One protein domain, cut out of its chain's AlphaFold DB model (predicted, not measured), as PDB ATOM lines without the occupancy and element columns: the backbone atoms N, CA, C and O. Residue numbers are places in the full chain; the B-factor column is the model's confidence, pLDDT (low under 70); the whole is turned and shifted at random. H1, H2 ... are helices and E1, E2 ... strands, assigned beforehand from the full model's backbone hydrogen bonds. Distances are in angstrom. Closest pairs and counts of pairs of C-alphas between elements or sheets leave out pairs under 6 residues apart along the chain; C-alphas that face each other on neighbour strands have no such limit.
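What this domain is: This is residues 246 to 345, 355 to 369 and 417 to 426 of the 705 residues of the protein "F-box domain-containing protein" of Apiotrichum porosum (UniProt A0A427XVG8). Two small antiparallel sheets stand partly face to face as a wedge-shaped sandwich, with the edge strand E4 of the four-strand sheet set over E1 and E2 of the three-strand sheet, while E6 and E7 run out away from it. Helix H1 lies off the sheets, with its beginning by E6 and E7, and leads to the small helix H2; at the opposite end of the long axis residues 358 to 369 run outward from E7, and E8 lies at that end, away from both sheets. The printed part has 125 residues, with two named helices and eight named strands in the order E1 E2 E3 E4 E5 E6 H1 H2 E7 E8; the sheets, E4 - E5 - E6 - E7 and E1 - E2 - E3, are both antiparallel throughout. The class is mixed, helices and strands, with under half of the residues in named elements. The whole is compact, with a radius of gyration of the C-alphas of 15.9 A, yet elongated in outline, spanning 58 by 34 by 30 A.

How they stand to each other: The largest sheet holds E4, residues 295 to 300, E5, residues 305 to 309, E6, residues 314 to 317, and E7, residues 355 to 357. Its edge strands are E4 and E7, and its strands' lines turn by 58 degrees from edge to edge. E4 and E5 form a hairpin, with N 299 and O 306 2.8 A apart, within hydrogen-bond range. E5 and E6 form another, with N 307 and O 315 at 2.9 A. E6 and E7 are antiparallel neighbours, with N 356 and O 316 at 2.8 A. The second sheet holds E1, residues 248 to 253, E2, residues 257 to 262, and E3, residues 267 to 271. The hairpin E1 and E2 has N 252 and O 259 at 2.8 A, and the hairpin E2 and E3 has N 260 and O 268 at 2.8 A. E1 E2 E3 and E4 E5 E6 are meanders, each strand the antiparallel neighbour of the one before. The two sheets form a sandwich, two sheets face to face, with their best planes 41 degrees apart and 45 pairs of C-alphas within 10 A. The closest C-alphas of E1 and E4 are those of Gly 253 and Lys 300, 6.1 A apart. E2 and E5 are near each other. H1, residues 322 to 335, is not on either sheet; its closest C-alpha to E7 is that of Phe 324, 7.6 A from that of Ile 355. H2, residues 340 to 343, is close to H1 but not clearly touching, with the C-alphas of His 334 and Phe 343 7.4 A apart. E8, residues 423 to 425, pairs with no named strand and is apart from E7. In H1, 6 of 10 O i to N i+4 pairs are within hydrogen-bond range; H2 is too short for such a pair, and its one O i to N i+3 pair is not within range.

Where its parts are: E4 is 14.3 A from first to last C-alpha, E5 13.6 A and E6 10.3 A. E1 begins at C-alpha 248 (31.643, -24.562, 27.183) and is 13.8 A long; E2 is 16.5 A and E3 12.9 A. H1 is 20.1 A long, from C-alpha 322 (51.856, -43.686, 24.752) to C-alpha 335 (35.909, -41.166, 36.728). The short elements are H2, E7 and E8, the last ending at C-alpha 425 (60.476, -16.667, 13.821).

The domain as a whole: The two C-alphas farthest apart are those of Leu 337 and Ser 369, at 58.5 A. Residues 336 to 341 stand free. The link E3 to E4, 23 residues, is long; in it residues 277 to 278 pair antiparallel with residues 269 to 270 of E3. Residues 346 to 354 are not printed, with 18.8 A across the cut from C-alpha 345 to C-alpha 355, and residues 370 to 416 are not printed, with 32.4 A from C-alpha 369 to C-alpha 417. The mean pLDDT of the printed part is 76.6, and 43 residues are under 70: residues 271 to 289, 328, 330 to 345, 365 to 369 and 417 to 418.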
ATOM      1  N   THR A 246      29.538 -28.954  32.594       83.56
ATOM      2  CA  THR A 246      29.777 -27.517  32.638       83.56
ATOM      3  C   THR A 246      29.587 -26.868  31.266       83.56
ATOM      4  O   THR A 246      29.564 -27.520  30.220       83.56
ATOM      5  N   SER A 247      29.373 -25.553  31.270       88.56
ATOM      6  CA  SER A 247      29.132 -24.776  30.055       88.56
ATOM      7  C   SER A 247      30.435 -24.488  29.316       88.56
ATOM      8  O   SER A 247      31.364 -23.912  29.878       88.56
ATOM      9  N   VAL A 248      30.465 -24.775  28.021       91.62
ATOM     10  CA  VAL A 248      31.643 -24.562  27.183       91.62
ATOM     11  C   VAL A 248      31.729 -23.112  26.712       91.62
ATOM     12  O   VAL A 248      30.764 -22.522  26.216       91.62
ATOM     13  N   SER A 249      32.915 -22.531  26.845       92.00
ATOM     14  CA  SER A 249      33.268 -21.194  26.369       92.00
ATOM     15  C   SER A 249      33.864 -21.198  24.958       92.00
ATOM     16  O   SER A 249      33.570 -20.285  24.198       92.00
ATOM     17  N   GLN A 250      34.622 -22.232  24.573       93.44
ATOM     18  CA  GLN A 250      35.251 -22.338  23.250       93.44
ATOM     19  C   GLN A 250      35.267 -23.794  22.767       93.44
ATOM     20  O   GLN A 250      35.545 -24.689  23.557       93.44
ATOM     21  N   VAL A 251      35.039 -24.038  21.473       95.31
ATOM     22  CA  VAL A 251      35.273 -25.346  20.827       95.31
ATOM     23  C   VAL A 251      36.260 -25.230  19.661       95.31
ATOM     24  O   VAL A 251      36.183 -24.279  18.886       95.31
ATOM     25  N   VAL A 252      37.206 -26.162  19.529       95.69
ATOM     26  CA  VAL A 252      38.191 -26.188  18.431       95.69
ATOM     27  C   VAL A 252      38.412 -27.608  17.927       95.69
ATOM     28  O   VAL A 252      38.841 -28.480  18.669       95.69
ATOM     29  N   GLY A 253      38.156 -27.825  16.647       94.31
ATOM     30  CA  GLY A 253      38.320 -29.088  15.941       94.31
ATOM     31  C   GLY A 253      39.732 -29.268  15.400       94.31
ATOM     32  O   GLY A 253      40.374 -28.314  14.967       94.31
ATOM     33  N   GLY A 254      40.201 -30.510  15.439       92.44
ATOM     34  CA  GLY A 254      41.421 -30.990  14.801       92.44
ATOM     35  C   GLY A 254      41.098 -32.087  13.789       92.44
ATOM     36  O   GLY A 254      39.945 -32.276  13.393       92.44
ATOM     37  N   SER A 255      42.107 -32.848  13.363       89.50
ATOM     38  CA  SER A 255      41.870 -33.897  12.363       89.50
ATOM     39  C   SER A 255      41.081 -35.085  12.899       89.50
ATOM     40  O   SER A 255      40.354 -35.717  12.145       89.50
ATOM     41  N   ASP A 256      41.230 -35.374  14.184       86.62
ATOM     42  CA  ASP A 256      40.837 -36.613  14.856       86.62
ATOM     43  C   ASP A 256      39.933 -36.362  16.077       86.62
ATOM     44  O   ASP A 256      39.746 -37.236  16.916       86.62
ATOM     45  N   GLY A 257      39.375 -35.161  16.213       90.38
ATOM     46  CA  GLY A 257      38.503 -34.826  17.335       90.38
ATOM     47  C   GLY A 257      38.434 -33.330  17.570       90.38
ATOM     48  O   GLY A 257      38.711 -32.539  16.667       90.38
ATOM     49  N   PHE A 258      38.098 -32.926  18.790       93.44
ATOM     50  CA  PHE A 258      38.024 -31.518  19.174       93.44
ATOM     51  C   PHE A 258      38.411 -31.297  20.637       93.44
ATOM     52  O   PHE A 258      38.434 -32.219  21.450       93.44
ATOM     53  N   LEU A 259      38.717 -30.041  20.946       93.44
ATOM     54  CA  LEU A 259      38.897 -29.499  22.281       93.44
ATOM     55  C   LEU A 259      37.693 -28.629  22.628       93.44
ATOM     56  O   LEU A 259      37.236 -27.843  21.798       93.44
ATOM     57  N   ALA A 260      37.226 -28.721  23.862       92.81
ATOM     58  CA  ALA A 260      36.244 -27.829  24.447       92.81
ATOM     59  C   ALA A 260      36.846 -27.176  25.696       92.81
ATOM     60  O   ALA A 260      37.365 -27.855  26.572       92.81
ATOM     61  N   LEU A 261      36.809 -25.851  25.772       92.44
ATOM     62  CA  LEU A 261      37.254 -25.089  26.935       92.44
ATOM     63  C   LEU A 261      36.035 -24.715  27.771       92.44
ATOM     64  O   LEU A 261      35.166 -23.986  27.297       92.44
ATOM     65  N   ASP A 262      35.981 -25.167  29.011       88.06
ATOM     66  CA  ASP A 262      34.939 -24.808  29.972       88.06
ATOM     67  C   ASP A 262      35.105 -23.347  30.476       88.06
ATOM     68  O   ASP A 262      36.144 -22.706  30.304       88.06
ATOM     69  N   GLN A 263      34.040 -22.766  31.032       84.06
ATOM     70  CA  GLN A 263      34.058 -21.509  31.780       84.06
ATOM     71  C   GLN A 263      34.921 -21.587  33.046       84.06
ATOM     72  O   GLN A 263      35.660 -20.634  33.323       84.06
ATOM     73  N   ASN A 264      34.849 -22.704  33.775       76.94
ATOM     74  CA  ASN A 264      35.856 -23.072  34.769       76.94
ATOM     75  C   ASN A 264      37.047 -23.605  33.972       76.94
ATOM     76  O   ASN A 264      36.783 -24.389  33.081       76.94
ATOM     77  N   PRO A 265      38.304 -23.179  34.187       73.06
ATOM     78  CA  PRO A 265      39.447 -23.352  33.268       73.06
ATOM     79  C   PRO A 265      39.922 -24.809  33.048       73.06
ATOM     80  O   PRO A 265      41.108 -25.116  33.160       73.06
ATOM     81  N   LEU A 266      38.997 -25.701  32.723       76.62
ATOM     82  CA  LEU A 266      39.145 -27.090  32.357       76.62
ATOM     83  C   LEU A 266      39.101 -27.171  30.833       76.62
ATOM     84  O   LEU A 266      38.264 -26.547  30.174       76.62
ATOM     85  N   VAL A 267      40.028 -27.934  30.268       76.44
ATOM     86  CA  VAL A 267      39.998 -28.301  28.852       76.44
ATOM     87  C   VAL A 267      39.490 -29.723  28.787       76.44
ATOM     88  O   VAL A 267      39.980 -30.585  29.497       76.44
ATOM     89  N   LEU A 268      38.511 -29.962  27.934       77.88
ATOM     90  CA  LEU A 268      37.972 -31.275  27.633       77.88
ATOM     91  C   LEU A 268      38.444 -31.646  26.230       77.88
ATOM     92  O   LEU A 268      38.267 -30.866  25.294       77.88
ATOM     93  N   GLU A 269      39.051 -32.816  26.071       77.69
ATOM     94  CA  GLU A 269      39.481 -33.316  24.766       77.69
ATOM     95  C   GLU A 269      38.709 -34.583  24.422       77.69
ATOM     96  O   GLU A 269      38.764 -35.571  25.156       77.69
ATOM     97  N   GLN A 270      38.012 -34.561  23.285       77.00
ATOM     98  CA  GLN A 270      37.470 -35.774  22.691       77.00
ATOM     99  C   GLN A 270      38.457 -36.295  21.643       77.00
ATOM    100  O   GLN A 270      38.839 -35.573  20.712       77.00
ATOM    101  N   LEU A 271      38.861 -37.554  21.810       63.44
ATOM    102  CA  LEU A 271      39.574 -38.340  20.806       63.44
ATOM    103  C   LEU A 271      38.562 -39.186  20.024       63.44
ATOM    104  O   LEU A 271      37.482 -39.464  20.533       63.44
ATOM    105  N   PHE A 272      38.902 -39.547  18.785       51.91
ATOM    106  CA  PHE A 272      38.026 -40.125  17.748       51.91
ATOM    107  C   PHE A 272      37.252 -41.409  18.126       51.91
ATOM    108  O   PHE A 272      36.472 -41.905  17.319       51.91
ATOM    109  N   ASP A 273      37.441 -41.948  19.328       54.19
ATOM    110  CA  ASP A 273      36.725 -43.120  19.817       54.19
ATOM    111  C   ASP A 273      35.390 -42.686  20.454       54.19
ATOM    112  O   ASP A 273      35.351 -42.018  21.491       54.19
ATOM    113  N   LEU A 274      34.297 -42.991  19.749       48.09
ATOM    114  CA  LEU A 274      33.027 -42.251  19.723       48.09
ATOM    115  C   LEU A 274      32.247 -42.149  21.042       48.09
ATOM    116  O   LEU A 274      31.364 -41.288  21.128       48.09
ATOM    117  N   ASP A 275      32.634 -42.917  22.056       49.50
ATOM    118  CA  ASP A 275      31.993 -42.962  23.376       49.50
ATOM    119  C   ASP A 275      32.962 -42.678  24.538       49.50
ATOM    120  O   ASP A 275      32.547 -42.528  25.687       49.50
ATOM    121  N   ASN A 276      34.259 -42.536  24.254       49.41
ATOM    122  CA  ASN A 276      35.295 -42.395  25.268       49.41
ATOM    123  C   ASN A 276      35.787 -40.946  25.362       49.41
ATOM    124  O   ASN A 276      36.747 -40.537  24.709       49.41
ATOM    125  N   TRP A 277      35.155 -40.168  26.238       53.44
ATOM    126  CA  TRP A 277      35.681 -38.872  26.661       53.44
ATOM    127  C   TRP A 277      36.933 -39.070  27.513       53.44
ATOM    128  O   TRP A 277      36.875 -39.633  28.606       53.44
ATOM    129  N   SER A 278      38.075 -38.571  27.048       49.34
ATOM    130  CA  SER A 278      39.202 -38.297  27.938       49.34
ATOM    131  C   SER A 278      38.918 -36.980  28.659       49.34
ATOM    132  O   SER A 278      39.210 -35.899  28.146       49.34
ATOM    133  N   HIS A 279      38.281 -37.051  29.832       47.41
ATOM    134  CA  HIS A 279      38.170 -35.886  30.710       47.41
ATOM    135  C   HIS A 279      39.572 -35.438  31.120       47.41
ATOM    136  O   HIS A 279      40.372 -36.251  31.584       47.41
ATOM    137  N   PHE A 280      39.856 -34.148  30.954       53.19
ATOM    138  CA  PHE A 280      41.117 -33.563  31.380       53.19
ATOM    139  C   PHE A 280      40.954 -32.649  32.579       53.19
ATOM    140  O   PHE A 280      40.009 -31.867  32.695       53.19
ATOM    141  N   SER A 281      41.938 -32.812  33.457       50.72
ATOM    142  CA  SER A 281      42.154 -32.118  34.707       50.72
ATOM    143  C   SER A 281      42.561 -30.661  34.501       50.72
ATOM    144  O   SER A 281      42.829 -30.187  33.395       50.72
ATOM    145  N   THR A 282      42.588 -29.934  35.612       53.12
ATOM    146  CA  THR A 282      43.026 -28.550  35.782       53.12
ATOM    147  C   THR A 282      44.458 -28.334  35.265       53.12
ATOM    148  O   THR A 282      45.386 -28.162  36.046       53.12
ATOM    149  N   LEU A 283      44.669 -28.250  33.943       60.31
ATOM    150  CA  LEU A 283      45.967 -27.888  33.338       60.31
ATOM    151  C   LEU A 283      46.540 -26.590  33.935       60.31
ATOM    152  O   LEU A 283      47.752 -26.390  33.971       60.31
ATOM    153  N   GLY A 284      45.673 -25.708  34.446       57.09
ATOM    154  CA  GLY A 284      46.085 -24.519  35.182       57.09
ATOM    155  C   GLY A 284      46.909 -24.820  36.443       57.09
ATOM    156  O   GLY A 284      47.825 -24.060  36.744       57.09
ATOM    157  N   GLN A 285      46.647 -25.912  37.172       60.28
ATOM    158  CA  GLN A 285      47.383 -26.250  38.403       60.28
ATOM    159  C   GLN A 285      48.845 -26.606  38.133       60.28
ATOM    160  O   GLN A 285      49.705 -26.321  38.960       60.28
ATOM    161  N   LEU A 286      49.158 -27.130  36.945       62.38
ATOM    162  CA  LEU A 286      50.540 -27.401  36.538       62.38
ATOM    163  C   LEU A 286      51.369 -26.123  36.339       62.38
ATOM    164  O   LEU A 286      52.598 -26.183  36.280       62.38
ATOM    165  N   ALA A 287      50.724 -24.962  36.192       59.72
ATOM    166  CA  ALA A 287      51.404 -23.727  35.823       59.72
ATOM    167  C   ALA A 287      51.747 -22.804  37.005       59.72
ATOM    168  O   ALA A 287      52.567 -21.900  36.819       59.72
ATOM    169  N   SER A 288      51.149 -22.991  38.187       66.06
ATOM    170  CA  SER A 288      51.376 -22.127  39.354       66.06
ATOM    171  C   SER A 288      51.022 -22.819  40.669       66.06
ATOM    172  O   SER A 288      49.994 -23.482  40.766       66.06
ATOM    173  N   ASP A 289      51.843 -22.585  41.695       68.81
ATOM    174  CA  ASP A 289      51.646 -23.099  43.057       68.81
ATOM    175  C   ASP A 289      50.628 -22.304  43.891       68.81
ATOM    176  O   ASP A 289      50.211 -22.775  44.946       68.81
ATOM    177  N   THR A 290      50.261 -21.090  43.464       78.31
ATOM    178  CA  THR A 290      49.456 -20.146  44.269       78.31
ATOM    179  C   THR A 290      48.027 -20.018  43.762       78.31
ATOM    180  O   THR A 290      47.081 -20.208  44.518       78.31
ATOM    181  N   GLU A 291      47.868 -19.746  42.470       79.62
ATOM    182  CA  GLU A 291      46.582 -19.728  41.783       79.62
ATOM    183  C   GLU A 291      46.795 -20.180  40.329       79.62
ATOM    184  O   GLU A 291      47.649 -19.608  39.633       79.62
ATOM    185  N   PRO A 292      46.083 -21.219  39.860       77.56
ATOM    186  CA  PRO A 292      46.256 -21.741  38.515       77.56
ATOM    187  C   PRO A 292      45.860 -20.674  37.483       77.56
ATOM    188  O   PRO A 292      44.709 -20.230  37.479       77.56
ATOM    189  N   PRO A 293      46.760 -20.243  36.579       85.12
ATOM    190  CA  PRO A 293      46.404 -19.262  35.568       85.12
ATOM    191  C   PRO A 293      45.267 -19.796  34.694       85.12
ATOM    192  O   PRO A 293      45.320 -20.906  34.162       85.12
ATOM    193  N   ARG A 294      44.239 -18.963  34.503       89.12
ATOM    194  CA  ARG A 294      43.087 -19.288  33.657       89.12
ATOM    195  C   ARG A 294      43.532 -19.591  32.229       89.12
ATOM    196  O   ARG A 294      44.317 -18.830  31.664       89.12
ATOM    197  N   ILE A 295      42.988 -20.642  31.627       91.56
ATOM    198  CA  ILE A 295      43.178 -20.945  30.207       91.56
ATOM    199  C   ILE A 295      42.351 -19.955  29.386       91.56
ATOM    200  O   ILE A 295      41.162 -19.763  29.633       91.56
ATOM    201  N   SER A 296      43.003 -19.283  28.444       92.06
ATOM    202  CA  SER A 296      42.413 -18.210  27.640       92.06
ATOM    203  C   SER A 296      42.043 -18.649  26.225       92.06
ATOM    204  O   SER A 296      41.078 -18.130  25.674       92.06
ATOM    205  N   LYS A 297      42.811 -19.574  25.631       94.31
ATOM    206  CA  LYS A 297      42.574 -20.116  24.286       94.31
ATOM    207  C   LYS A 297      43.032 -21.565  24.202       94.31
ATOM    208  O   LYS A 297      44.021 -21.930  24.836       94.31
ATOM    209  N   VAL A 298      42.373 -22.351  23.359       95.75
ATOM    210  CA  VAL A 298      42.809 -23.701  22.966       95.75
ATOM    211  C   VAL A 298      43.020 -23.791  21.454       95.75
ATOM    212  O   VAL A 298      42.435 -23.017  20.695       95.75
ATOM    213  N   SER A 299      43.868 -24.718  21.007       96.81
ATOM    214  CA  SER A 299      44.051 -25.055  19.594       96.81
ATOM    215  C   SER A 299      44.386 -26.536  19.416       96.81
ATOM    216  O   SER A 299      45.198 -27.081  20.165       96.81
ATOM    217  N   LYS A 300      43.780 -27.181  18.413       95.38
ATOM    218  CA  LYS A 300      43.970 -28.602  18.105       95.38
ATOM    219  C   LYS A 300      44.520 -28.770  16.689       95.38
ATOM    220  O   LYS A 300      43.957 -28.247  15.734       95.38
ATOM    221  N   GLY A 301      45.639 -29.476  16.564       94.31
ATOM    222  CA  GLY A 301      46.191 -29.937  15.291       94.31
ATOM    223  C   GLY A 301      45.840 -31.405  15.046       94.31
ATOM    224  O   GLY A 301      44.922 -31.941  15.652       94.31
ATOM    225  N   SER A 302      46.588 -32.079  14.172       91.00
ATOM    226  CA  SER A 302      46.444 -33.534  13.972       91.00
ATOM    227  C   SER A 302      47.157 -34.399  14.999       91.00
ATOM    228  O   SER A 302      46.828 -35.560  15.174       91.00
ATOM    229  N   THR A 303      48.204 -33.857  15.608       90.81
ATOM    230  CA  THR A 303      49.110 -34.606  16.492       90.81
ATOM    231  C   THR A 303      49.434 -33.843  17.762       90.81
ATOM    232  O   THR A 303      49.840 -34.445  18.743       90.81
ATOM    233  N   VAL A 304      49.271 -32.521  17.755       93.75
ATOM    234  CA  VAL A 304      49.525 -31.664  18.908       93.75
ATOM    235  C   VAL A 304      48.265 -30.890  19.242       93.75
ATOM    236  O   VAL A 304      47.628 -30.310  18.358       93.75
ATOM    237  N   SER A 305      47.964 -30.849  20.527       95.00
ATOM    238  CA  SER A 305      46.980 -29.969  21.136       95.00
ATOM    239  C   SER A 305      47.726 -28.963  22.009       95.00
ATOM    240  O   SER A 305      48.789 -29.267  22.553       95.00
ATOM    241  N   ALA A 306      47.224 -27.735  22.093       95.75
ATOM    242  CA  ALA A 306      47.846 -26.693  22.895       95.75
ATOM    243  C   ALA A 306      46.813 -25.757  23.516       95.75
ATOM    244  O   ALA A 306      45.723 -25.548  22.977       95.75
ATOM    245  N   CYS A 307      47.187 -25.139  24.632       95.31
ATOM    246  CA  CYS A 307      46.411 -24.090  25.271       95.31
ATOM    247  C   CYS A 307      47.291 -22.902  25.685       95.31
ATOM    248  O   CYS A 307      48.479 -23.043  25.981       95.31
ATOM    249  N   LEU A 308      46.699 -21.708  25.667       95.00
ATOM    250  CA  LEU A 308      47.325 -20.450  26.058       95.00
ATOM    251  C   LEU A 308      46.763 -20.015  27.406       95.00
ATOM    252  O   LEU A 308      45.565 -19.749  27.528       95.00
ATOM    253  N   LEU A 309      47.625 -19.886  28.402       93.56
ATOM    254  CA  LEU A 309      47.260 -19.426  29.736       93.56
ATOM    255  C   LEU A 309      47.189 -17.891  29.793       93.56
ATOM    256  O   LEU A 309      47.784 -17.181  28.984       93.56
ATOM    257  N   SER A 310      46.476 -17.364  30.784       91.44
ATOM    258  CA  SER A 310      46.309 -15.922  31.033       91.44
ATOM    259  C   SER A 310      47.617 -15.195  31.361       91.44
ATOM    260  O   SER A 310      47.715 -13.992  31.134       91.44
ATOM    261  N   ASN A 311      48.636 -15.925  31.820       91.25
ATOM    262  CA  ASN A 311      50.002 -15.430  32.010       91.25
ATOM    263  C   ASN A 311      50.885 -15.583  30.750       91.25
ATOM    264  O   ASN A 311      52.108 -15.527  30.849       91.25
ATOM    265  N   TYR A 312      50.276 -15.831  29.585       93.94
ATOM    266  CA  TYR A 312      50.924 -16.005  28.279       93.94
ATOM    267  C   TYR A 312      51.826 -17.240  28.149       93.94
ATOM    268  O   TYR A 312      52.530 -17.389  27.151       93.94
ATOM    269  N   THR A 313      51.788 -18.156  29.122       92.25
ATOM    270  CA  THR A 313      52.439 -19.465  29.003       92.25
ATOM    271  C   THR A 313      51.656 -20.343  28.031       92.25
ATOM    272  O   THR A 313      50.425 -20.370  28.069       92.25
ATOM    273  N   ILE A 314      52.367 -21.086  27.185       94.31
ATOM    274  CA  ILE A 314      51.771 -22.067  26.278       94.31
ATOM    275  C   ILE A 314      52.061 -23.467  26.814       94.31
ATOM    276  O   ILE A 314      53.220 -23.822  27.047       94.31
ATOM    277  N   LEU A 315      51.004 -24.255  26.995       93.06
ATOM    278  CA  LEU A 315      51.099 -25.686  27.264       93.06
ATOM    279  C   LEU A 315      50.744 -26.439  25.986       93.06
ATOM    280  O   LEU A 315      49.822 -26.043  25.275       93.06
ATOM    281  N   ALA A 316      51.470 -27.509  25.689       93.06
ATOM    282  CA  ALA A 316      51.213 -28.367  24.542       93.06
ATOM    283  C   ALA A 316      51.325 -29.835  24.942       93.06
ATOM    284  O   ALA A 316      52.101 -30.180  25.826       93.06
ATOM    285  N   TRP A 317      50.574 -30.703  24.279       92.56
ATOM    286  CA  TRP A 317      50.606 -32.143  24.507       92.56
ATOM    287  C   TRP A 317      50.326 -32.894  23.207       92.56
ATOM    288  O   TRP A 317      49.848 -32.320  22.225       92.56
ATOM    289  N   ILE A 318      50.680 -34.178  23.186       90.88
ATOM    290  CA  ILE A 318      50.526 -35.055  22.022       90.88
ATOM    291  C   ILE A 318      49.533 -36.150  22.407       90.88
ATOM    292  O   ILE A 318      49.939 -37.097  23.085       90.88
ATOM    293  N   PRO A 319      48.255 -36.052  21.993       86.56
ATOM    294  CA  PRO A 319      47.228 -36.956  22.499       86.56
ATOM    295  C   PRO A 319      47.474 -38.428  22.162       86.56
ATOM    296  O   PRO A 319      47.105 -39.318  22.920       86.56
ATOM    297  N   SER A 320      48.145 -38.700  21.043       85.25
ATOM    298  CA  SER A 320      48.497 -40.055  20.611       85.25
ATOM    299  C   SER A 320      49.768 -40.610  21.267       85.25
ATOM    300  O   SER A 320      50.200 -41.703  20.910       85.25
ATOM    301  N   SER A 321      50.434 -39.861  22.153       86.75
ATOM    302  CA  SER A 321      51.658 -40.338  22.805       86.75
ATOM    303  C   SER A 321      51.329 -41.472  23.785       86.75
ATOM    304  O   SER A 321      50.415 -41.292  24.591       86.75
ATOM    305  N   PRO A 322      52.066 -42.603  23.787       84.75
ATOM    306  CA  PRO A 322      51.856 -43.686  24.752       84.75
ATOM    307  C   PRO A 322      51.902 -43.187  26.195       84.75
ATOM    308  O   PRO A 322      51.021 -43.493  26.980       84.75
ATOM    309  N   THR A 323      52.860 -42.314  26.496       82.06
ATOM    310  CA  THR A 323      53.044 -41.683  27.805       82.06
ATOM    311  C   THR A 323      51.816 -40.891  28.261       82.06
ATOM    312  O   THR A 323      51.417 -40.943  29.424       82.06
ATOM    313  N   PHE A 324      51.191 -40.177  27.324       81.19
ATOM    314  CA  PHE A 324      49.941 -39.478  27.582       81.19
ATOM    315  C   PHE A 324      48.832 -40.509  27.820       81.19
ATOM    316  O   PHE A 324      48.235 -40.524  28.886       81.19
ATOM    317  N   GLN A 325      48.627 -41.439  26.884       81.81
ATOM    318  CA  GLN A 325      47.597 -42.481  26.965       81.81
ATOM    319  C   GLN A 325      47.676 -43.340  28.239       81.81
ATOM    320  O   GLN A 325      46.639 -43.665  28.808       81.81
ATOM    321  N   GLU A 326      48.874 -43.694  28.706       80.38
ATOM    322  CA  GLU A 326      49.102 -44.425  29.959       80.38
ATOM    323  C   GLU A 326      48.636 -43.617  31.165       80.38
ATOM    324  O   GLU A 326      47.833 -44.119  31.947       80.38
ATOM    325  N   THR A 327      49.020 -42.339  31.240       73.00
ATOM    326  CA  THR A 327      48.525 -41.417  32.273       73.00
ATOM    327  C   THR A 327      46.986 -41.378  32.278       73.00
ATOM    328  O   THR A 327      46.369 -41.375  33.340       73.00
ATOM    329  N   PHE A 328      46.340 -41.443  31.102       68.56
ATOM    330  CA  PHE A 328      44.870 -41.460  30.986       68.56
ATOM    331  C   PHE A 328      44.202 -42.776  31.355       68.56
ATOM    332  O   PHE A 328      43.055 -42.757  31.810       68.56
ATOM    333  N   LYS A 329      44.865 -43.917  31.152       71.75
ATOM    334  CA  LYS A 329      44.293 -45.219  31.519       71.75
ATOM    335  C   LYS A 329      44.022 -45.292  33.021       71.75
ATOM    336  O   LYS A 329      42.941 -45.736  33.401       71.75
ATOM    337  N   ASP A 330      44.925 -44.757  33.838       66.56
ATOM    338  CA  ASP A 330      44.772 -44.727  35.297       66.56
ATOM    339  C   ASP A 330      43.630 -43.789  35.736       66.56
ATOM    340  O   ASP A 330      42.864 -44.093  36.651       66.56
ATOM    341  N   LEU A 331      43.441 -42.671  35.024       60.97
ATOM    342  CA  LEU A 331      42.369 -41.701  35.283       60.97
ATOM    343  C   LEU A 331      40.966 -42.236  34.950       60.97
ATOM    344  O   LEU A 331      40.011 -41.921  35.665       60.97
ATOM    345  N   LYS A 332      40.820 -43.070  33.908       58.69
ATOM    346  CA  LYS A 332      39.520 -43.667  33.530       58.69
ATOM    347  C   LYS A 332      38.895 -44.482  34.669       58.69
ATOM    348  O   LYS A 332      37.678 -44.440  34.832       58.69
ATOM    349  N   GLY A 333      39.708 -45.164  35.479       58.06
ATOM    350  CA  GLY A 333      39.230 -45.950  36.623       58.06
ATOM    351  C   GLY A 333      38.599 -45.104  37.738       58.06
ATOM    352  O   GLY A 333      37.691 -45.568  38.421       58.06
ATOM    353  N   HIS A 334      39.025 -43.847  37.892       52.31
ATOM    354  CA  HIS A 334      38.531 -42.948  38.941       52.31
ATOM    355  C   HIS A 334      37.270 -42.167  38.542       52.31
ATOM    356  O   HIS A 334      36.486 -41.793  39.410       52.31
ATOM    357  N   LEU A 335      37.040 -41.950  37.245       49.59
ATOM    358  CA  LEU A 335      35.909 -41.166  36.728       49.59
ATOM    359  C   LEU A 335      34.563 -41.905  36.783       49.59
ATOM    360  O   LEU A 335      33.516 -41.262  36.780       49.59
ATOM    361  N   ALA A 336      34.574 -43.237  36.883       51.75
ATOM    362  CA  ALA A 336      33.358 -44.029  37.082       51.75
ATOM    363  C   ALA A 336      32.729 -43.832  38.480       51.75
ATOM    364  O   ALA A 336      31.599 -44.257  38.715       51.75
ATOM    365  N   LEU A 337      33.440 -43.183  39.410       44.41
ATOM    366  CA  LEU A 337      33.015 -42.999  40.792       44.41
ATOM    367  C   LEU A 337      32.794 -41.505  41.072       44.41
ATOM    368  O   LEU A 337      33.733 -40.728  41.211       44.41
ATOM    369  N   HIS A 338      31.520 -41.113  41.136       44.12
ATOM    370  CA  HIS A 338      31.020 -39.769  41.438       44.12
ATOM    371  C   HIS A 338      31.594 -39.164  42.734       44.12
ATOM    372  O   HIS A 338      30.940 -39.227  43.768       44.12
ATOM    373  N   ASN A 339      32.769 -38.531  42.690       46.16
ATOM    374  CA  ASN A 339      33.212 -37.571  43.706       46.16
ATOM    375  C   ASN A 339      34.243 -36.596  43.112       46.16
ATOM    376  O   ASN A 339      35.413 -36.940  42.938       46.16
ATOM    377  N   GLU A 340      33.815 -35.357  42.846       48.25
ATOM    378  CA  GLU A 340      34.683 -34.245  42.411       48.25
ATOM    379  C   GLU A 340      35.849 -33.991  43.392       48.25
ATOM    380  O   GLU A 340      36.926 -33.560  42.981       48.25
ATOM    381  N   GLU A 341      35.672 -34.318  44.679       45.66
ATOM    382  CA  GLU A 341      36.694 -34.136  45.719       45.66
ATOM    383  C   GLU A 341      37.894 -35.086  45.584       45.66
ATOM    384  O   GLU A 341      39.010 -34.710  45.947       45.66
ATOM    385  N   LEU A 342      37.716 -36.293  45.030       41.25
ATOM    386  CA  LEU A 342      38.814 -37.262  44.923       41.25
ATOM    387  C   LEU A 342      39.769 -36.915  43.776       41.25
ATOM    388  O   LEU A 342      40.983 -37.027  43.941       41.25
ATOM    389  N   PHE A 343      39.233 -36.421  42.658       43.81
ATOM    390  CA  PHE A 343      39.989 -36.113  41.440       43.81
ATOM    391  C   PHE A 343      41.064 -35.031  41.647       43.81
ATOM    392  O   PHE A 343      42.144 -35.095  41.065       43.81
ATOM    393  N   MET A 344      40.800 -34.060  42.526       43.19
ATOM    394  CA  MET A 344      41.722 -32.954  42.814       43.19
ATOM    395  C   MET A 344      42.882 -33.351  43.742       43.19
ATOM    396  O   MET A 344      43.878 -32.633  43.815       43.19
ATOM    397  N   SER A 345      42.770 -34.476  44.456       40.00
ATOM    398  CA  SER A 345      43.742 -34.891  45.480       40.00
ATOM    399  C   SER A 345      44.840 -35.834  44.966       40.00
ATOM    400  O   SER A 345      45.914 -35.918  45.568       40.00
ATOM    401  N   ILE A 355      52.487 -33.733  29.008       85.94
ATOM    402  CA  ILE A 355      52.163 -32.298  28.911       85.94
ATOM    403  C   ILE A 355      53.444 -31.477  29.042       85.94
ATOM    404  O   ILE A 355      54.214 -31.598  29.994       85.94
ATOM    405  N   PHE A 356      53.668 -30.597  28.074       87.50
ATOM    406  CA  PHE A 356      54.889 -29.822  27.946       87.50
ATOM    407  C   PHE A 356      54.592 -28.338  28.113       87.50
ATOM    408  O   PHE A 356      53.825 -27.744  27.351       87.50
ATOM    409  N   ARG A 357      55.266 -27.708  29.076       90.50
ATOM    410  CA  ARG A 357      55.376 -26.252  29.122       90.50
ATOM    411  C   ARG A 357      56.375 -25.817  28.058       90.50
ATOM    412  O   ARG A 357      57.562 -26.121  28.170       90.50
ATOM    413  N   LEU A 358      55.899 -25.124  27.026       92.25
ATOM    414  CA  LEU A 358      56.790 -24.602  25.995       92.25
ATOM    415  C   LEU A 358      57.683 -23.502  26.595       92.25
ATOM    416  O   LEU A 358      57.225 -22.768  27.478       92.25
ATOM    417  N   PRO A 359      58.947 -23.373  26.141       92.12
ATOM    418  CA  PRO A 359      59.803 -22.278  26.585       92.12
ATOM    419  C   PRO A 359      59.137 -20.929  26.269       92.12
ATOM    420  O   PRO A 359      58.343 -20.851  25.325       92.12
ATOM    421  N   PRO A 360      59.430 -19.862  27.029       92.00
ATOM    422  CA  PRO A 360      58.938 -18.532  26.687       92.00
ATOM    423  C   PRO A 360      59.401 -18.149  25.275       92.00
ATOM    424  O   PRO A 360      60.476 -18.566  24.829       92.00
ATOM    425  N   LEU A 361      58.585 -17.375  24.557       90.44
ATOM    426  CA  LEU A 361      58.989 -16.875  23.245       90.44
ATOM    427  C   LEU A 361      60.220 -15.962  23.411       90.44
ATOM    428  O   LEU A 361      60.229 -15.144  24.334       90.44
ATOM    429  N   PRO A 362      61.231 -16.048  22.525       88.62
ATOM    430  CA  PRO A 362      62.376 -15.138  22.550       88.62
ATOM    431  C   PRO A 362      61.927 -13.679  22.412       88.62
ATOM    432  O   PRO A 362      60.902 -13.425  21.784       88.62
ATOM    433  N   SER A 363      62.674 -12.711  22.949       85.56
ATOM    434  CA  SER A 363      62.475 -11.288  22.617       85.56
ATOM    435  C   SER A 363      62.649 -11.064  21.111       85.56
ATOM    436  O   SER A 363      63.410 -11.794  20.470       85.56
ATOM    437  N   ASP A 364      61.917 -10.109  20.529       76.38
ATOM    438  CA  ASP A 364      61.988  -9.906  19.079       76.38
ATOM    439  C   ASP A 364      63.419  -9.454  18.705       76.38
ATOM    440  O   ASP A 364      63.977  -8.572  19.360       76.38
ATOM    441  N   PRO A 365      64.061 -10.049  17.681       68.00
ATOM    442  CA  PRO A 365      65.456  -9.743  17.346       68.00
ATOM    443  C   PRO A 365      65.656  -8.277  16.930       68.00
ATOM    444  O   PRO A 365      66.745  -7.729  17.086       68.00
ATOM    445  N   THR A 366      64.600  -7.620  16.445       65.94
ATOM    446  CA  THR A 366      64.589  -6.195  16.098       65.94
ATOM    447  C   THR A 366      64.628  -5.280  17.323       65.94
ATOM    448  O   THR A 366      65.264  -4.227  17.252       65.94
ATOM    449  N   GLU A 367      64.061  -5.698  18.464       59.12
ATOM    450  CA  GLU A 367      64.135  -4.945  19.731       59.12
ATOM    451  C   GLU A 367      65.589  -4.804  20.205       59.12
ATOM    452  O   GLU A 367      65.943  -3.809  20.835       59.12
ATOM    453  N   PHE A 368      66.465  -5.744  19.831       50.31
ATOM    454  CA  PHE A 368      67.891  -5.682  20.155       50.31
ATOM    455  C   PHE A 368      68.613  -4.521  19.454       50.31
ATOM    456  O   PHE A 368      69.597  -4.009  19.979       50.31
ATOM    457  N   SER A 369      68.129  -4.076  18.287       52.78
ATOM    458  CA  SER A 369      68.755  -2.975  17.538       52.78
ATOM    459  C   SER A 369      68.327  -1.585  18.027       52.78
ATOM    460  O   SER A 369      69.131  -0.653  17.993       52.78
ATOM    461  N   GLU A 417      63.028 -34.187  25.316       69.25
ATOM    462  CA  GLU A 417      64.008 -33.796  26.328       69.25
ATOM    463  C   GLU A 417      63.815 -32.300  26.617       69.25
ATOM    464  O   GLU A 417      63.605 -31.501  25.688       69.25
ATOM    465  N   ARG A 418      63.827 -31.921  27.904       64.62
ATOM    466  CA  ARG A 418      63.731 -30.515  28.325       64.62
ATOM    467  C   ARG A 418      64.809 -29.721  27.577       64.62
ATOM    468  O   ARG A 418      65.990 -29.965  27.771       64.62
ATOM    469  N   GLY A 419      64.390 -28.795  26.712       70.12
ATOM    470  CA  GLY A 419      65.287 -27.980  25.877       70.12
ATOM    471  C   GLY A 419      65.294 -28.309  24.378       70.12
ATOM    472  O   GLY A 419      65.882 -27.562  23.606       70.12
ATOM    473  N   SER A 420      64.603 -29.363  23.927       83.56
ATOM    474  CA  SER A 420      64.523 -29.713  22.493       83.56
ATOM    475  C   SER A 420      63.563 -28.836  21.672       83.56
ATOM    476  O   SER A 420      63.618 -28.816  20.434       83.56
ATOM    477  N   VAL A 421      62.669 -28.097  22.339       90.50
ATOM    478  CA  VAL A 421      61.740 -27.180  21.672       90.50
ATOM    479  C   VAL A 421      62.432 -25.854  21.414       90.50
ATOM    480  O   VAL A 421      62.752 -25.118  22.343       90.50
ATOM    481  N   VAL A 422      62.607 -25.530  20.139       90.75
ATOM    482  CA  VAL A 422      63.173 -24.254  19.699       90.75
ATOM    483  C   VAL A 422      62.074 -23.455  19.017       90.75
ATOM    484  O   VAL A 422      61.400 -23.972  18.123       90.75
ATOM    485  N   TRP A 423      61.891 -22.203  19.437       93.88
ATOM    486  CA  TRP A 423      61.050 -21.241  18.731       93.88
ATOM    487  C   TRP A 423      61.804 -20.667  17.539       93.88
ATOM    488  O   TRP A 423      62.963 -20.272  17.650       93.88
ATOM    489  N   GLN A 424      61.130 -20.600  16.399       91.75
ATOM    490  CA  GLN A 424      61.659 -20.030  15.172       91.75
ATOM    491  C   GLN A 424      60.696 -18.956  14.676       91.75
ATOM    492  O   GLN A 424      59.489 -19.194  14.584       91.75
ATOM    493  N   LEU A 425      61.234 -17.770  14.396       92.50
ATOM    494  CA  LEU A 425      60.476 -16.667  13.821       92.50
ATOM    495  C   LEU A 425      60.056 -17.031  12.392       92.50
ATOM    496  O   LEU A 425      60.839 -17.593  11.625       92.50
ATOM    497  N   VAL A 426      58.804 -16.739  12.049       91.31
ATOM    498  CA  VAL A 426      58.243 -16.952  10.715       91.31
ATOM    499  C   VAL A 426      58.122 -15.592  10.038       91.31
ATOM    500  O   VAL A 426      57.050 -14.983  10.029       91.31
TER     501      VAL A 426